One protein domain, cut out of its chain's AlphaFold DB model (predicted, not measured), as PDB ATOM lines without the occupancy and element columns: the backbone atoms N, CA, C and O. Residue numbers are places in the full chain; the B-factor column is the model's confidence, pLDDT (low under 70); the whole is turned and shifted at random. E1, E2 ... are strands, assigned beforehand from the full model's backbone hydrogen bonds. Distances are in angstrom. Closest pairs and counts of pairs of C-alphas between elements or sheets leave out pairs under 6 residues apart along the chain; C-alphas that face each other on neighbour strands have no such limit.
ATOM      1  N   PHE A  70     179.574 181.983 144.736       55.22
ATOM      2  CA  PHE A  70     179.369 180.785 145.549       55.22
ATOM      3  C   PHE A  70     180.674 180.485 146.268       55.22
ATOM      4  O   PHE A  70     181.735 180.554 145.640       55.22
ATOM      5  N   CYS A  71     180.605 180.142 147.550       50.12
ATOM      6  CA  CYS A  71     181.807 180.110 148.365       50.12
ATOM      7  C   CYS A  71     182.332 178.711 148.673       50.12
ATOM      8  O   CYS A  71     181.558 177.767 148.836       50.12
ATOM      9  N   PRO A  72     183.669 178.560 148.722       50.12
ATOM     10  CA  PRO A  72     184.296 177.307 149.096       50.12
ATOM     11  C   PRO A  72     184.051 177.002 150.587       50.12
ATOM     12  O   PRO A  72     183.891 177.922 151.391       50.12
ATOM     13  N   PRO A  73     184.069 175.718 150.981       48.25
ATOM     14  CA  PRO A  73     183.531 175.233 152.259       48.25
ATOM     15  C   PRO A  73     184.293 175.615 153.543       48.25
ATOM     16  O   PRO A  73     184.013 175.068 154.604       48.25
ATOM     17  N   SER A  74     185.291 176.490 153.467       51.72
ATOM     18  CA  SER A  74     186.375 176.592 154.455       51.72
ATOM     19  C   SER A  74     186.366 177.842 155.346       51.72
ATOM     20  O   SER A  74     187.369 178.117 156.000       51.72
ATOM     21  N   TYR A  75     185.273 178.608 155.393       45.12
ATOM     22  CA  TYR A  75     185.240 179.910 156.072       45.12
ATOM     23  C   TYR A  75     183.878 180.165 156.806       45.12
ATOM     24  O   TYR A  75     182.891 179.564 156.398       45.12
ATOM     25  N   GLY A  76     183.819 181.037 157.854       47.03
ATOM     26  CA  GLY A  76     182.594 181.638 158.496       47.03
ATOM     27  C   GLY A  76     182.378 183.191 158.305       47.03
ATOM     28  O   GLY A  76     183.355 183.884 158.563       47.03
ATOM     29  N   TYR A  77     181.191 183.748 157.907       52.72
ATOM     30  CA  TYR A  77     180.789 185.182 157.559       52.72
ATOM     31  C   TYR A  77     180.499 185.630 156.065       52.72
ATOM     32  O   TYR A  77     180.323 184.793 155.191       52.72
ATOM     33  N   CYS A  78     180.412 186.943 155.731       59.44
ATOM     34  CA  CYS A  78     180.475 187.524 154.353       59.44
ATOM     35  C   CYS A  78     181.184 188.900 154.350       59.44
ATOM     36  O   CYS A  78     180.731 189.824 155.021       59.44
ATOM     37  N   VAL A  79     182.292 189.053 153.608       61.84
ATOM     38  CA  VAL A  79     183.011 190.337 153.441       61.84
ATOM     39  C   VAL A  79     183.122 190.681 151.963       61.84
ATOM     40  O   VAL A  79     183.771 189.960 151.207       61.84
ATOM     41  N   ALA A  80     182.533 191.815 151.576       56.34
ATOM     42  CA  ALA A  80     182.796 192.470 150.303       56.34
ATOM     43  C   ALA A  80     183.827 193.582 150.521       56.34
ATOM     44  O   ALA A  80     183.525 194.597 151.146       56.34
ATOM     45  N   ASN A  81     185.043 193.399 150.008       52.09
ATOM     46  CA  ASN A  81     186.089 194.419 150.062       52.09
ATOM     47  C   ASN A  81     186.647 194.617 148.647       52.09
ATOM     48  O   ASN A  81     187.065 193.658 148.004       52.09
ATOM     49  N   ASN A  82     186.584 195.844 148.124       54.81
ATOM     50  CA  ASN A  82     187.022 196.211 146.767       54.81
ATOM     51  C   ASN A  82     186.464 195.358 145.597       54.81
ATOM     52  O   ASN A  82     187.047 195.336 144.515       54.81
ATOM     53  N   GLY A  83     185.303 194.715 145.770       52.34
ATOM     54  CA  GLY A  83     184.604 193.984 144.698       52.34
ATOM     55  C   GLY A  83     184.848 192.472 144.649       52.34
ATOM     56  O   GLY A  83     184.354 191.827 143.713       52.34
ATOM     57  N   ASP A  84     185.548 191.932 145.653       54.03
ATOM     58  CA  ASP A  84     185.584 190.509 145.987       54.03
ATOM     59  C   ASP A  84     184.730 190.248 147.232       54.03
ATOM     60  O   ASP A  84     184.873 190.934 148.245       54.03
ATOM     61  N   ALA A  85     183.826 189.274 147.126       56.47
ATOM     62  CA  ALA A  85     182.826 188.910 148.118       56.47
ATOM     63  C   ALA A  85     183.121 187.498 148.645       56.47
ATOM     64  O   ALA A  85     182.742 186.483 148.057       56.47
ATOM     65  N   VAL A  86     183.820 187.431 149.776       58.06
ATOM     66  CA  VAL A  86     184.109 186.166 150.451       58.06
ATOM     67  C   VAL A  86     182.915 185.841 151.346       58.06
ATOM     68  O   VAL A  86     182.847 186.342 152.465       58.06
ATOM     69  N   CYS A  87     181.957 185.036 150.864       57.75
ATOM     70  CA  CYS A  87     181.103 184.253 151.763       57.75
ATOM     71  C   CYS A  87     181.943 183.200 152.445       57.75
ATOM     72  O   CYS A  87     182.930 182.656 151.947       57.75
ATOM     73  N   GLN A  88     181.471 182.906 153.623       57.59
ATOM     74  CA  GLN A  88     182.148 182.096 154.563       57.59
ATOM     75  C   GLN A  88     181.003 181.297 155.237       57.59
ATOM     76  O   GLN A  88     180.592 181.540 156.362       57.59
ATOM     77  N   SER A  89     180.404 180.406 154.440       58.28
ATOM     78  CA  SER A  89     179.545 179.256 154.775       58.28
ATOM     79  C   SER A  89     179.267 178.512 153.459       58.28
ATOM     80  O   SER A  89     179.226 179.146 152.403       58.28
ATOM     81  N   VAL A  90     179.080 177.187 153.486       64.56
ATOM     82  CA  VAL A  90     178.633 176.426 152.294       64.56
ATOM     83  C   VAL A  90     177.178 176.705 151.936       64.56
ATOM     84  O   VAL A  90     176.813 176.653 150.764       64.56
ATOM     85  N   ASP A  91     176.364 177.003 152.948       71.50
ATOM     86  CA  ASP A  91     174.909 177.088 152.829       71.50
ATOM     87  C   ASP A  91     174.419 178.522 152.572       71.50
ATOM     88  O   ASP A  91     173.225 178.807 152.689       71.50
ATOM     89  N   GLU A  92     175.329 179.427 152.201       70.94
ATOM     90  CA  GLU A  92     175.053 180.846 151.995       70.94
ATOM     91  C   GLU A  92     175.644 181.386 150.683       70.94
ATOM     92  O   GLU A  92     176.703 180.977 150.209       70.94
ATOM     93  N   VAL A  93     174.951 182.369 150.117       76.31
ATOM     94  CA  VAL A  93     175.369 183.177 148.972       76.31
ATOM     95  C   VAL A  93     175.696 184.575 149.494       76.31
ATOM     96  O   VAL A  93     174.829 185.231 150.069       76.31
ATOM     97  N   CYS A  94     176.932 185.045 149.304       77.00
ATOM     98  CA  CYS A  94     177.312 186.425 149.626       77.00
ATOM     99  C   CYS A  94     176.836 187.332 148.489       77.00
ATOM    100  O   CYS A  94     177.171 187.148 147.315       77.00
ATOM    101  N   CYS A  95     175.999 188.284 148.867       77.62
ATOM    102  CA  CYS A  95     175.385 189.291 148.031       77.62
ATOM    103  C   CYS A  95     175.995 190.659 148.360       77.62
ATOM    104  O   CYS A  95     176.453 190.904 149.474       77.62
ATOM    105  N   GLN A  96     175.990 191.568 147.388       74.50
ATOM    106  CA  GLN A  96     176.527 192.919 147.537       74.50
ATOM    107  C   GLN A  96     175.530 193.902 146.924       74.50
ATOM    108  O   GLN A  96     175.225 193.797 145.736       74.50
ATOM    109  N   VAL A  97     175.026 194.856 147.712       71.88
ATOM    110  CA  VAL A  97     174.281 196.000 147.162       71.88
ATOM    111  C   VAL A  97     175.255 197.137 146.910       71.88
ATOM    112  O   VAL A  97     176.050 197.482 147.780       71.88
ATOM    113  N   ILE A  98     175.187 197.732 145.720       67.44
ATOM    114  CA  ILE A  98     175.915 198.959 145.394       67.44
ATOM    115  C   ILE A  98     174.987 200.136 145.695       67.44
ATOM    116  O   ILE A  98     173.979 200.328 145.019       67.44
ATOM    117  N   SER A  99     175.336 200.915 146.715       67.31
ATOM    118  CA  SER A  99     174.658 202.149 147.112       67.31
ATOM    119  C   SER A  99     175.519 203.364 146.749       67.31
ATOM    120  O   SER A  99     176.719 203.251 146.498       67.31
ATOM    121  N   THR A 100     174.936 204.562 146.752       67.19
ATOM    122  CA  THR A 100     175.695 205.814 146.567       67.19
ATOM    123  C   THR A 100     176.676 206.093 147.711       67.19
ATOM    124  O   THR A 100     177.620 206.855 147.516       67.19
ATOM    125  N   GLY A 101     176.469 205.484 148.886       63.09
ATOM    126  CA  GLY A 101     177.337 205.621 150.062       63.09
ATOM    127  C   GLY A 101     178.428 204.552 150.211       63.09
ATOM    128  O   GLY A 101     179.268 204.684 151.096       63.09
ATOM    129  N   GLY A 102     178.428 203.500 149.385       65.62
ATOM    130  CA  GLY A 102     179.332 202.357 149.542       65.62
ATOM    131  C   GLY A 102     178.738 201.057 149.002       65.62
ATOM    132  O   GLY A 102     177.716 201.064 148.317       65.62
ATOM    133  N   SER A 103     179.386 199.933 149.307       66.31
ATOM    134  CA  SER A 103     178.863 198.608 148.975       66.31
ATOM    135  C   SER A 103     178.716 197.753 150.224       66.31
ATOM    136  O   SER A 103     179.726 197.399 150.835       66.31
ATOM    137  N   ASP A 104     177.484 197.389 150.556       69.75
ATOM    138  CA  ASP A 104     177.175 196.656 151.779       69.75
ATOM    139  C   ASP A 104     177.047 195.148 151.474       69.75
ATOM    140  O   ASP A 104     176.176 194.756 150.682       69.75
ATOM    141  N   PRO A 105     177.926 194.291 152.034       76.44
ATOM    142  CA  PRO A 105     177.792 192.841 151.939       76.44
ATOM    143  C   PRO A 105     176.643 192.319 152.808       76.44
ATOM    144  O   PRO A 105     176.454 192.765 153.938       76.44
ATOM    145  N   PHE A 106     175.932 191.308 152.315       78.38
ATOM    146  CA  PHE A 106     174.945 190.549 153.085       78.38
ATOM    147  C   PHE A 106     174.902 189.084 152.643       78.38
ATOM    148  O   PHE A 106     175.288 188.762 151.520       78.38
ATOM    149  N   THR A 107     174.440 188.184 153.510       81.25
ATOM    150  CA  THR A 107     174.265 186.763 153.173       81.25
ATOM    151  C   THR A 107     172.811 186.436 152.873       81.25
ATOM    152  O   THR A 107     171.891 186.926 153.526       81.25
ATOM    153  N   CYS A 108     172.616 185.561 151.891       82.56
ATOM    154  CA  CYS A 108     171.353 184.896 151.615       82.56
ATOM    155  C   CYS A 108     171.509 183.383 151.813       82.56
ATOM    156  O   CYS A 108     172.523 182.834 151.384       82.56
ATOM    157  N   PRO A 109     170.532 182.676 152.405       82.81
ATOM    158  CA  PRO A 109     170.603 181.223 152.544       82.81
ATOM    159  C   PRO A 109     170.484 180.534 151.174       82.81
ATOM    160  O   PRO A 109     169.831 181.053 150.270       82.81
ATOM    161  N   LEU A 110     171.016 179.315 151.025       79.88
ATOM    162  CA  LEU A 110     170.886 178.504 149.801       79.88
ATOM    163  C   LEU A 110     169.432 178.230 149.378       79.88
ATOM    164  O   LEU A 110     169.181 177.957 148.206       79.88
ATOM    165  N   THR A 111     168.469 178.312 150.302       83.31
ATOM    166  CA  THR A 111     167.026 178.223 150.005       83.31
ATOM    167  C   THR A 111     166.490 179.448 149.255       83.31
ATOM    168  O   THR A 111     165.449 179.368 148.605       83.31
ATOM    169  N   HIS A 112     167.206 180.572 149.330       87.62
ATOM    170  CA  HIS A 112     166.886 181.840 148.684       87.62
ATOM    171  C   HIS A 112     168.145 182.429 148.010       87.62
ATOM    172  O   HIS A 112     168.614 183.499 148.398       87.62
ATOM    173  N   PRO A 113     168.736 181.752 147.003       80.19
ATOM    174  CA  PRO A 113     170.075 182.060 146.494       80.19
ATOM    175  C   PRO A 113     170.107 183.254 145.516       80.19
ATOM    176  O   PRO A 113     171.045 183.389 144.721       80.19
ATOM    177  N   TYR A 114     169.068 184.092 145.509       82.00
ATOM    178  CA  TYR A 114     168.929 185.266 144.651       82.00
ATOM    179  C   TYR A 114     168.954 186.535 145.503       82.00
ATOM    180  O   TYR A 114     168.086 186.751 146.342       82.00
ATOM    181  N   CYS A 115     169.947 187.388 145.259       81.50
ATOM    182  CA  CYS A 115     170.041 188.713 145.863       81.50
ATOM    183  C   CYS A 115     168.952 189.614 145.260       81.50
ATOM    184  O   CYS A 115     168.987 189.868 144.052       81.50
ATOM    185  N   CYS A 116     168.004 190.092 146.065       84.88
ATOM    186  CA  CYS A 116     166.971 191.023 145.612       84.88
ATOM    187  C   CYS A 116     167.372 192.479 145.927       84.88
ATOM    188  O   CYS A 116     168.180 192.709 146.834       84.88
ATOM    189  N   PRO A 117     166.810 193.485 145.230       81.62
ATOM    190  CA  PRO A 117     166.874 194.868 145.697       81.62
ATOM    191  C   PRO A 117     166.211 195.009 147.081       81.62
ATOM    192  O   PRO A 117     165.319 194.219 147.409       81.62
ATOM    193  N   PRO A 118     166.619 196.001 147.897       82.88
ATOM    194  CA  PRO A 118     165.958 196.280 149.166       82.88
ATOM    195  C   PRO A 118     164.477 196.609 148.950       82.88
ATOM    196  O   PRO A 118     164.119 197.293 147.988       82.88
ATOM    197  N   ASP A 119     163.620 196.137 149.855       83.06
ATOM    198  CA  ASP A 119     162.181 196.393 149.782       83.06
ATOM    199  C   ASP A 119     161.908 197.909 149.893       83.06
ATOM    200  O   ASP A 119     162.388 198.549 150.835       83.06
ATOM    201  N   PRO A 120     161.137 198.518 148.972       82.31
ATOM    202  CA  PRO A 120     160.969 199.974 148.911       82.31
ATOM    203  C   PRO A 120     160.183 200.561 150.094       82.31
ATOM    204  O   PRO A 120     160.199 201.773 150.296       82.31
ATOM    205  N   SER A 121     159.492 199.721 150.865       88.50
ATOM    206  CA  SER A 121     158.663 200.102 152.015       88.50
ATOM    207  C   SER A 121     159.445 200.062 153.328       88.50
ATOM    208  O   SER A 121     159.112 200.788 154.262       88.50
ATOM    209  N   THR A 122     160.461 199.196 153.419       89.38
ATOM    210  CA  THR A 122     161.215 198.941 154.662       89.38
ATOM    211  C   THR A 122     162.709 199.261 154.569       89.38
ATOM    212  O   THR A 122     163.353 199.428 155.602       89.38
ATOM    213  N   GLY A 123     163.275 199.335 153.362       83.00
ATOM    214  CA  GLY A 123     164.718 199.452 153.125       83.00
ATOM    215  C   GLY A 123     165.519 198.188 153.464       83.00
ATOM    216  O   GLY A 123     166.745 198.212 153.389       83.00
ATOM    217  N   ILE A 124     164.856 197.092 153.848       82.75
ATOM    218  CA  ILE A 124     165.504 195.850 154.281       82.75
ATOM    219  C   ILE A 124     165.946 195.042 153.055       82.75
ATOM    220  O   ILE A 124     165.224 194.947 152.062       82.75
ATOM    221  N   LEU A 125     167.138 194.451 153.138       84.19
ATOM    222  CA  LEU A 125     167.700 193.555 152.128       84.19
ATOM    223  C   LEU A 125     166.922 192.232 152.095       84.19
ATOM    224  O   LEU A 125     166.699 191.618 153.138       84.19
ATOM    225  N   VAL A 126     166.523 191.791 150.901       87.12
ATOM    226  CA  VAL A 126     165.685 190.597 150.712       87.12
ATOM    227  C   VAL A 126     166.418 189.551 149.872       87.12
ATOM    228  O   VAL A 126     167.167 189.875 148.948       87.12
ATOM    229  N   CYS A 127     166.176 188.283 150.193       87.75
ATOM    230  CA  CYS A 127     166.666 187.117 149.467       87.75
ATOM    231  C   CYS A 127     165.483 186.380 148.827       87.75
ATOM    232  O   CYS A 127     164.464 186.165 149.482       87.75
ATOM    233  N   GLY A 128     165.612 185.985 147.562       86.69
ATOM    234  CA  GLY A 128     164.555 185.332 146.787       86.69
ATOM    235  C   GLY A 128     164.916 183.904 146.394       86.69
ATOM    236  O   GLY A 128     166.091 183.559 146.271       86.69
ATOM    237  N   SER A 129     163.905 183.067 146.177       85.25
ATOM    238  CA  SER A 129     164.083 181.681 145.719       85.25
ATOM    239  C   SER A 129     164.287 181.560 144.203       85.25
ATOM    240  O   SER A 129     164.712 180.506 143.731       85.25
TER     241      SER A 129
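Overview. This is residues 70 to 129 of the 203 residues of an uncharacterized protein of Zopfia rhizophila CBS 207.26 (UniProt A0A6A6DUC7). Two antiparallel hairpins, the shorter E1 and E2 and the longer E3 and E4, are stacked partly face to face, and a long looped tail, residues 110 to 129, lies on the other side of the longer hairpin. The tail folds back on itself, its two limbs tied by a short pairing, and its tip, residues 119 to 124, sticks out free. The printed part has 60 residues with four named strands, E1, E2, E3 and E4 in chain order, and no named helix; the class is all strand, though under half of the residues, 26 of 60, are in named strands. Each sheet has two strands, ordered E1 - E2 and E3 - E4, and both are antiparallel. The whole is compact, with a radius of gyration of the C-alphas of 11.5 A, and flat, with spans of 36 by 27 by 13 A.

Arrangement. E1, residues 77 to 81, and E2, residues 84 to 88, form a hairpin with 172 degrees between their directions. N 79 and O 86 are 3.0 A apart and N 88 and O 77 are 2.7 A apart, both within hydrogen-bond range. E3, residues 92 to 99, and E4, residues 102 to 109, form the second hairpin, at 154 degrees. There N 95 and O 106 are 2.8 A apart and N 108 and O 93 are 2.9 A apart, again within hydrogen-bond range. Between the hairpins, the closest C-alphas of E2 and E3 are those of Cys 87 and Cys 94, 4.9 A apart. For E1 and E4 they are those of Ala 80 and Pro 105, 5.3 A apart. Beyond E4, residues 114 to 115 pair antiparallel with residues 127 to 128.

Along the chain. E1 begins at C-alpha 77, (180.789, 185.182, 157.559), and is 13.0 A long from first to last C-alpha; E2 is 12.5 A long. E3 begins at C-alpha 92, (175.053, 180.846, 151.995), and is 21.9 A long. E4, 23.1 A long, ends at C-alpha 109, (170.603, 181.223, 152.544).

Size, cuts and confidence. The two C-alphas farthest apart are those of Ser 74 and Ser 121, 36.4 A. The printed part has no cut, and the links E1 to E2, E2 to E3 and E3 to E4 are tight. Residues 110 to 129 hold no named element; their C-alphas lie 7 to 20 A from the mean of the C-alphas. The mean pLDDT of the printed part is 70.3, and 28 residues, 70 to 90 and 98 to 104, are under 70 in this model.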